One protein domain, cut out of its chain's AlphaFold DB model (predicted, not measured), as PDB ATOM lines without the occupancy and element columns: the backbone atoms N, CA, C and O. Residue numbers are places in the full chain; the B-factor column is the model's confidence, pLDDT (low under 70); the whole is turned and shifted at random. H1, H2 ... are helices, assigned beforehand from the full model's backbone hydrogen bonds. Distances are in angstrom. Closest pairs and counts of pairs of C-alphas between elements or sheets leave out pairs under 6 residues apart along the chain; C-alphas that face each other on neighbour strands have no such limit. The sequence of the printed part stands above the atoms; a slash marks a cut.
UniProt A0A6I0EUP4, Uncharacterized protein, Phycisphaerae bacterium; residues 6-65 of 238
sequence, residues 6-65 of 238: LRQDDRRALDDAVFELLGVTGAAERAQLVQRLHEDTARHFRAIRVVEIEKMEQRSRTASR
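This is residues 6 to 65 of the 238 residues of an uncharacterized protein of Phycisphaerae bacterium (UniProt A0A6I0EUP4). What shape do these coordinates make? One long helix, H2, has a short helix, H1, folded back beside its first part at a slant, making an uneven V closed by a tight link. Residues 43 to 65, of which 43 to 63 belong to H2, stick out from this small body as a long arm. What is the make-up? The printed part has 60 residues with two named helices, H1 then H2, and no named strand; the class is all helix. It is extended, with a radius of gyration of the C-alphas of 18.1 A and spans of 60 by 17 by 15 A.

Where does the longest helix run? H2 holds residues 27 to 63, from C-alpha 27 at (-38.141, -21.941, -16.062) to C-alpha 63 at (-41.377, 22.432, -45.135), a length of 53.1 A. Where is the other helix? H1 holds residues 9 to 21 and starts with C-alpha 9 at (-29.682, -8.823, -19.526); it is 18.5 A long.

How does H1 stand to H2? They touch, and H2 does so with residues 30 to 34 alone. The closest C-alphas of the two are those of Asp 16 and Arg 30, 6.0 A apart. They run opposite ways at a steep tilt of 56 degrees. What do the backbones show? In H1 and H2 every O i to N i+4 pair is within hydrogen-bond range.

How large is it? The two C-alphas farthest apart, those of Thr 25 and Arg 65, are 60.1 A apart. Is it unbroken? The printed part has no cut, and the link from H1 to H2, 5 residues, is tight. Where is confidence low? Residues 6 to 7 and 58 to 65 have pLDDT under 70; the mean of the printed part is 82.2.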
ATOM      1  N   LEU A   6     -33.983  -2.647 -24.184       63.03
ATOM      2  CA  LEU A   6     -34.607  -3.975 -24.323       63.03
ATOM      3  C   LEU A   6     -33.586  -5.106 -24.551       63.03
ATOM      4  O   LEU A   6     -33.951  -6.278 -24.609       63.03
ATOM      5  N   ARG A   7     -32.303  -4.777 -24.722       66.50
ATOM      6  CA  ARG A   7     -31.221  -5.758 -24.893       66.50
ATOM      7  C   ARG A   7     -30.420  -5.989 -23.619       66.50
ATOM      8  O   ARG A   7     -29.493  -6.788 -23.645       66.50
ATOM      9  N   GLN A   8     -30.757  -5.298 -22.534       76.75
ATOM     10  CA  GLN A   8     -30.060  -5.435 -21.263       76.75
ATOM     11  C   GLN A   8     -30.469  -6.735 -20.568       76.75
ATOM     12  O   GLN A   8     -31.655  -6.983 -20.335       76.75
ATOM     13  N   ASP A   9     -29.475  -7.541 -20.205       77.69
ATOM     14  CA  ASP A   9     -29.682  -8.823 -19.526       77.69
ATOM     15  C   ASP A   9     -30.364  -8.641 -18.160       77.69
ATOM     16  O   ASP A   9     -31.256  -9.413 -17.808       77.69
ATOM     17  N   ASP A  10     -30.054  -7.552 -17.451       83.56
ATOM     18  CA  ASP A  10     -30.687  -7.192 -16.175       83.56
ATOM     19  C   ASP A  10     -32.205  -7.015 -16.310       83.56
ATOM     20  O   ASP A  10     -32.976  -7.393 -15.426       83.56
ATOM     21  N   ARG A  11     -32.667  -6.478 -17.448       83.38
ATOM     22  CA  ARG A  11     -34.097  -6.287 -17.708       83.38
ATOM     23  C   ARG A  11     -34.800  -7.618 -17.942       83.38
ATOM     24  O   ARG A  11     -35.888  -7.832 -17.419       83.38
ATOM     25  N   ARG A  12     -34.152  -8.526 -18.676       86.56
ATOM     26  CA  ARG A  12     -34.660  -9.883 -18.912       86.56
ATOM     27  C   ARG A  12     -34.737 -10.691 -17.618       86.56
ATOM     28  O   ARG A  12     -35.705 -11.419 -17.431       86.56
ATOM     29  N   ALA A  13     -33.764 -10.526 -16.722       89.12
ATOM     30  CA  ALA A  13     -33.772 -11.156 -15.403       89.12
ATOM     31  C   ALA A  13     -34.918 -10.637 -14.516       89.12
ATOM     32  O   ALA A  13     -35.573 -11.419 -13.830       89.12
ATOM     33  N   LEU A  14     -35.205  -9.332 -14.565       91.38
ATOM     34  CA  LEU A  14     -36.359  -8.750 -13.874       91.38
ATOM     35  C   LEU A  14     -37.686  -9.273 -14.435       91.38
ATOM     36  O   LEU A  14     -38.563  -9.644 -13.659       91.38
ATOM     37  N   ASP A  15     -37.831  -9.329 -15.761       90.12
ATOM     38  CA  ASP A  15     -39.049  -9.842 -16.397       90.12
ATOM     39  C   ASP A  15     -39.263 -11.339 -16.078       90.12
ATOM     40  O   ASP A  15     -40.395 -11.747 -15.817       90.12
ATOM     41  N   ASP A  16     -38.195 -12.149 -16.010       92.44
ATOM     42  CA  ASP A  16     -38.259 -13.551 -15.553       92.44
ATOM     43  C   ASP A  16     -38.766 -13.661 -14.105       92.44
ATOM     44  O   ASP A  16     -39.716 -14.402 -13.839       92.44
ATOM     45  N   ALA A  17     -38.206 -12.867 -13.185       92.88
ATOM     46  CA  ALA A  17     -38.630 -12.840 -11.783       92.88
ATOM     47  C   ALA A  17     -40.091 -12.375 -11.617       92.88
ATOM     48  O   ALA A  17     -40.817 -12.867 -10.752       92.88
ATOM     49  N   VAL A  18     -40.554 -11.453 -12.467       93.94
ATOM     50  CA  VAL A  18     -41.960 -11.025 -12.496       93.94
ATOM     51  C   VAL A  18     -42.869 -12.156 -12.976       93.94
ATOM     52  O   VAL A  18     -43.909 -12.388 -12.362       93.94
ATOM     53  N   PHE A  19     -42.498 -12.900 -14.023       94.31
ATOM     54  CA  PHE A  19     -43.288 -14.057 -14.464       94.31
ATOM     55  C   PHE A  19     -43.342 -15.165 -13.409       94.31
ATOM     56  O   PHE A  19     -44.386 -15.796 -13.238       94.31
ATOM     57  N   GLU A  20     -42.256 -15.372 -12.664       94.56
ATOM     58  CA  GLU A  20     -42.245 -16.282 -11.518       94.56
ATOM     59  C   GLU A  20     -43.206 -15.819 -10.414       94.56
ATOM     60  O   GLU A  20     -44.026 -16.609  -9.947       94.56
ATOM     61  N   LEU A  21     -43.184 -14.528 -10.061       94.69
ATOM     62  CA  LEU A  21     -44.105 -13.938  -9.084       94.69
ATOM     63  C   LEU A  21     -45.580 -14.055  -9.510       94.69
ATOM     64  O   LEU A  21     -46.456 -14.238  -8.666       94.69
ATOM     65  N   LEU A  22     -45.858 -13.973 -10.813       93.62
ATOM     66  CA  LEU A  22     -47.196 -14.147 -11.391       93.62
ATOM     67  C   LEU A  22     -47.637 -15.620 -11.482       93.62
ATOM     68  O   LEU A  22     -48.748 -15.893 -11.935       93.62
ATOM     69  N   GLY A  23     -46.803 -16.561 -11.027       93.31
ATOM     70  CA  GLY A  23     -47.150 -17.975 -10.886       93.31
ATOM     71  C   GLY A  23     -46.660 -18.886 -12.011       93.31
ATOM     72  O   GLY A  23     -47.064 -20.048 -12.053       93.31
ATOM     73  N   VAL A  24     -45.787 -18.417 -12.912       93.31
ATOM     74  CA  VAL A  24     -45.181 -19.275 -13.945       93.31
ATOM     75  C   VAL A  24     -44.001 -20.044 -13.342       93.31
ATOM     76  O   VAL A  24     -42.873 -19.555 -13.246       93.31
ATOM     77  N   THR A  25     -44.256 -21.277 -12.912       89.19
ATOM     78  CA  THR A  25     -43.281 -22.095 -12.168       89.19
ATOM     79  C   THR A  25     -42.221 -22.755 -13.053       89.19
ATOM     80  O   THR A  25     -41.170 -23.160 -12.560       89.19
ATOM     81  N   GLY A  26     -42.477 -22.899 -14.357       93.88
ATOM     82  CA  GLY A  26     -41.558 -23.542 -15.293       93.88
ATOM     83  C   GLY A  26     -40.513 -22.575 -15.853       93.88
ATOM     84  O   GLY A  26     -40.851 -21.693 -16.634       93.88
ATOM     85  N   ALA A  27     -39.228 -22.791 -15.554       90.19
ATOM     86  CA  ALA A  27     -38.141 -21.941 -16.062       90.19
ATOM     87  C   ALA A  27     -38.079 -21.882 -17.605       90.19
ATOM     88  O   ALA A  27     -37.834 -20.829 -18.188       90.19
ATOM     89  N   ALA A  28     -38.353 -23.002 -18.284       91.12
ATOM     90  CA  ALA A  28     -38.389 -23.046 -19.747       91.12
ATOM     91  C   ALA A  28     -39.569 -22.248 -20.331       91.12
ATOM     92  O   ALA A  28     -39.436 -21.616 -21.377       91.12
ATOM     93  N   GLU A  29     -40.712 -22.261 -19.645       91.94
ATOM     94  CA  GLU A  29     -41.908 -21.511 -20.034       91.94
ATOM     95  C   GLU A  29     -41.698 -20.006 -19.831       91.94
ATOM     96  O   GLU A  29     -41.971 -19.218 -20.737       91.94
ATOM     97  N   ARG A  30     -41.104 -19.600 -18.701       94.69
ATOM     98  CA  ARG A  30     -40.738 -18.197 -18.466       94.69
ATOM     99  C   ARG A  30     -39.765 -17.666 -19.510       94.69
ATOM    100  O   ARG A  30     -39.999 -16.593 -20.057       94.69
ATOM    101  N   ALA A  31     -38.737 -18.437 -19.867       90.12
ATOM    102  CA  ALA A  31     -37.787 -18.041 -20.905       90.12
ATOM    103  C   ALA A  31     -38.475 -17.775 -22.261       90.12
ATOM    104  O   ALA A  31     -38.138 -16.810 -22.950       90.12
ATOM    105  N   GLN A  32     -39.474 -18.587 -22.628       92.75
ATOM    106  CA  GLN A  32     -40.271 -18.370 -23.841       92.75
ATOM    107  C   GLN A  32     -41.138 -17.108 -23.746       92.75
ATOM    108  O   GLN A  32     -41.219 -16.347 -24.713       92.75
ATOM    109  N   LEU A  33     -41.765 -16.859 -22.593       92.00
ATOM    110  CA  LEU A  33     -42.594 -15.674 -22.364       92.00
ATOM    111  C   LEU A  33     -41.776 -14.379 -22.391       92.00
ATOM    112  O   LEU A  33     -42.178 -13.430 -23.061       92.00
ATOM    113  N   VAL A  34     -40.606 -14.354 -21.745       91.12
ATOM    114  CA  VAL A  34     -39.675 -13.214 -21.788       91.12
ATOM    115  C   VAL A  34     -39.224 -12.949 -23.221       91.12
ATOM    116  O   VAL A  34     -39.271 -11.811 -23.686       91.12
ATOM    117  N   GLN A  35     -38.844 -13.992 -23.962       89.12
ATOM    118  CA  GLN A  35     -38.429 -13.832 -25.355       89.12
ATOM    119  C   GLN A  35     -39.554 -13.239 -26.214       89.12
ATOM    120  O   GLN A  35     -39.328 -12.272 -26.942       89.12
ATOM    121  N   ARG A  36     -40.777 -13.763 -26.079       92.00
ATOM    122  CA  ARG A  36     -41.947 -13.276 -26.815       92.00
ATOM    123  C   ARG A  36     -42.303 -11.833 -26.453       92.00
ATOM    124  O   ARG A  36     -42.553 -11.030 -27.349       92.00
ATOM    125  N   LEU A  37     -42.266 -11.484 -25.167       89.62
ATOM    126  CA  LEU A  37     -42.506 -10.123 -24.685       89.62
ATOM    127  C   LEU A  37     -41.540  -9.127 -25.334       89.62
ATOM    128  O   LEU A  37     -41.957  -8.077 -25.825       89.62
ATOM    129  N   HIS A  38     -40.252  -9.461 -25.370       88.12
ATOM    130  CA  HIS A  38     -39.220  -8.602 -25.949       88.12
ATOM    131  C   HIS A  38     -39.349  -8.485 -27.473       88.12
ATOM    132  O   HIS A  38     -39.189  -7.392 -28.020       88.12
ATOM    133  N   GLU A  39     -39.696  -9.572 -28.165       87.69
ATOM    134  CA  GLU A  39     -39.967  -9.560 -29.608       87.69
ATOM    135  C   GLU A  39     -41.176  -8.690 -29.973       87.69
ATOM    136  O   GLU A  39     -41.095  -7.869 -30.895       87.69
ATOM    137  N   ASP A  40     -42.282  -8.831 -29.241       88.44
ATOM    138  CA  ASP A  40     -43.506  -8.063 -29.478       88.44
ATOM    139  C   ASP A  40     -43.301  -6.580 -29.140       88.44
ATOM    140  O   ASP A  40     -43.696  -5.700 -29.912       88.44
ATOM    141  N   THR A  41     -42.581  -6.287 -28.058       85.31
ATOM    142  CA  THR A  41     -42.212  -4.919 -27.672       85.31
ATOM    143  C   THR A  41     -41.318  -4.270 -28.732       85.31
ATOM    144  O   THR A  41     -41.582  -3.152 -29.184       85.31
ATOM    145  N   ALA A  42     -40.295  -4.981 -29.217       85.06
ATOM    146  CA  ALA A  42     -39.429  -4.488 -30.283       85.06
ATOM    147  C   ALA A  42     -40.204  -4.244 -31.589       85.06
ATOM    148  O   ALA A  42     -39.965  -3.246 -32.273       85.06
ATOM    149  N   ARG A  43     -41.153  -5.122 -31.935       83.62
ATOM    150  CA  ARG A  43     -42.033  -4.951 -33.099       83.62
ATOM    151  C   ARG A  43     -42.907  -3.706 -32.963       83.62
ATOM    152  O   ARG A  43     -42.990  -2.928 -33.912       83.62
ATOM    153  N   HIS A  44     -43.504  -3.491 -31.793       82.31
ATOM    154  CA  HIS A  44     -44.337  -2.324 -31.511       82.31
ATOM    155  C   HIS A  44     -43.550  -1.014 -31.660       82.31
ATOM    156  O   HIS A  44     -43.974  -0.114 -32.387       82.31
ATOM    157  N   PHE A  45     -42.352  -0.928 -31.073       80.19
ATOM    158  CA  PHE A  45     -41.511   0.264 -31.206       80.19
ATOM    159  C   PHE A  45     -41.017   0.499 -32.637       80.19
ATOM    160  O   PHE A  45     -40.937   1.650 -33.068       80.19
ATOM    161  N   ARG A  46     -40.725  -0.561 -33.407       82.50
ATOM    162  CA  ARG A  46     -40.414  -0.424 -34.842       82.50
ATOM    163  C   ARG A  46     -41.597   0.149 -35.620       82.50
ATOM    164  O   ARG A  46     -41.388   1.039 -36.436       82.50
ATOM    165  N   ALA A  47     -42.818  -0.313 -35.347       76.88
ATOM    166  CA  ALA A  47     -44.021   0.202 -35.998       76.88
ATOM    167  C   ALA A  47     -44.248   1.693 -35.690       76.88
ATOM    168  O   ALA A  47     -44.478   2.478 -36.608       76.88
ATOM    169  N   ILE A  48     -44.085   2.110 -34.426       78.12
ATOM    170  CA  ILE A  48     -44.126   3.533 -34.042       78.12
ATOM    171  C   ILE A  48     -43.066   4.327 -34.810       78.12
ATOM    172  O   ILE A  48     -43.353   5.400 -35.341       78.12
ATOM    173  N   ARG A  49     -41.843   3.792 -34.910       81.00
ATOM    174  CA  ARG A  49     -40.723   4.470 -35.566       81.00
ATOM    175  C   ARG A  49     -40.962   4.704 -37.055       81.00
ATOM    176  O   ARG A  49     -40.599   5.766 -37.546       81.00
ATOM    177  N   VAL A  50     -41.567   3.747 -37.758       77.81
ATOM    178  CA  VAL A  50     -41.938   3.908 -39.175       77.81
ATOM    179  C   VAL A  50     -42.899   5.084 -39.333       77.81
ATOM    180  O   VAL A  50     -42.614   5.997 -40.100       77.81
ATOM    181  N   VAL A  51     -43.958   5.132 -38.523       77.44
ATOM    182  CA  VAL A  51     -44.936   6.232 -38.551       77.44
ATOM    183  C   VAL A  51     -44.293   7.576 -38.181       77.44
ATOM    184  O   VAL A  51     -44.626   8.609 -38.760       77.44
ATOM    185  N   GLU A  52     -43.364   7.606 -37.224       79.69
ATOM    186  CA  GLU A  52     -42.606   8.822 -36.899       79.69
ATOM    187  C   GLU A  52     -41.737   9.295 -38.065       79.69
ATOM    188  O   GLU A  52     -41.720  10.494 -38.351       79.69
ATOM    189  N   ILE A  53     -41.030   8.374 -38.726       76.75
ATOM    190  CA  ILE A  53     -40.196   8.667 -39.896       76.75
ATOM    191  C   ILE A  53     -41.073   9.203 -41.026       76.75
ATOM    192  O   ILE A  53     -40.766  10.260 -41.562       76.75
ATOM    193  N   GLU A  54     -42.207   8.564 -41.317       72.19
ATOM    194  CA  GLU A  54     -43.167   9.038 -42.320       72.19
ATOM    195  C   GLU A  54     -43.688  10.442 -41.995       72.19
ATOM    196  O   GLU A  54     -43.700  11.314 -42.860       72.19
ATOM    197  N   LYS A  55     -44.049  10.719 -40.735       77.44
ATOM    198  CA  LYS A  55     -44.468  12.065 -40.300       77.44
ATOM    199  C   LYS A  55     -43.338  13.090 -40.415       77.44
ATOM    200  O   LYS A  55     -43.592  14.248 -40.743       77.44
ATOM    201  N   MET A  56     -42.095  12.704 -40.125       70.31
ATOM    202  CA  MET A  56     -40.921  13.566 -40.300       70.31
ATOM    203  C   MET A  56     -40.636  13.834 -41.779       70.31
ATOM    204  O   MET A  56     -40.376  14.982 -42.129       70.31
ATOM    205  N   GLU A  57     -40.739  12.824 -42.641       73.19
ATOM    206  CA  GLU A  57     -40.607  12.966 -44.092       73.19
ATOM    207  C   GLU A  57     -41.719  13.830 -44.682       73.19
ATOM    208  O   GLU A  57     -41.437  14.691 -45.508       73.19
ATOM    209  N   GLN A  58     -42.967  13.656 -44.242       66.06
ATOM    210  CA  GLN A  58     -44.084  14.518 -44.629       66.06
ATOM    211  C   GLN A  58     -43.805  15.966 -44.228       66.06
ATOM    212  O   GLN A  58     -43.828  16.848 -45.080       66.06
ATOM    213  N   ARG A  59     -43.431  16.216 -42.963       67.50
ATOM    214  CA  ARG A  59     -43.033  17.559 -42.515       67.50
ATOM    215  C   ARG A  59     -41.861  18.114 -43.321       67.50
ATOM    216  O   ARG A  59     -41.888  19.287 -43.659       67.50
ATOM    217  N   SER A  60     -40.860  17.300 -43.651       65.94
ATOM    218  CA  SER A  60     -39.696  17.716 -44.440       65.94
ATOM    219  C   SER A  60     -40.057  18.052 -45.891       65.94
ATOM    220  O   SER A  60     -39.622  19.088 -46.389       65.94
ATOM    221  N   ARG A  61     -40.885  17.227 -46.547       60.88
ATOM    222  CA  ARG A  61     -41.391  17.464 -47.909       60.88
ATOM    223  C   ARG A  61     -42.269  18.711 -47.982       60.88
ATOM    224  O   ARG A  61     -42.195  19.447 -48.958       60.88
ATOM    225  N   THR A  62     -43.084  18.969 -46.962       54.72
ATOM    226  CA  THR A  62     -43.945  20.158 -46.920       54.72
ATOM    227  C   THR A  62     -43.176  21.411 -46.489       54.72
ATOM    228  O   THR A  62     -43.453  22.490 -47.001       54.72
ATOM    229  N   ALA A  63     -42.163  21.294 -45.622       56.53
ATOM    230  CA  ALA A  63     -41.377  22.432 -45.135       56.53
ATOM    231  C   ALA A  63     -40.580  23.159 -46.233       56.53
ATOM    232  O   ALA A  63     -40.260  24.334 -46.062       56.53
ATOM    233  N   SER A  64     -40.258  22.499 -47.355       55.62
ATOM    234  CA  SER A  64     -39.534  23.145 -48.458       55.62
ATOM    235  C   SER A  64     -40.437  23.907 -49.434       55.62
ATOM    236  O   SER A  64     -39.928  24.709 -50.218       55.62
ATOM    237  N   ARG A  65     -41.759  23.685 -49.419       64.69
ATOM    238  CA  ARG A  65     -42.696  24.402 -50.293       64.69
ATOM    239  C   ARG A  65     -43.213  25.637 -49.562       64.69
ATOM    240  O   ARG A  65     -44.065  25.539 -48.686       64.69
TER     241      ARG A  65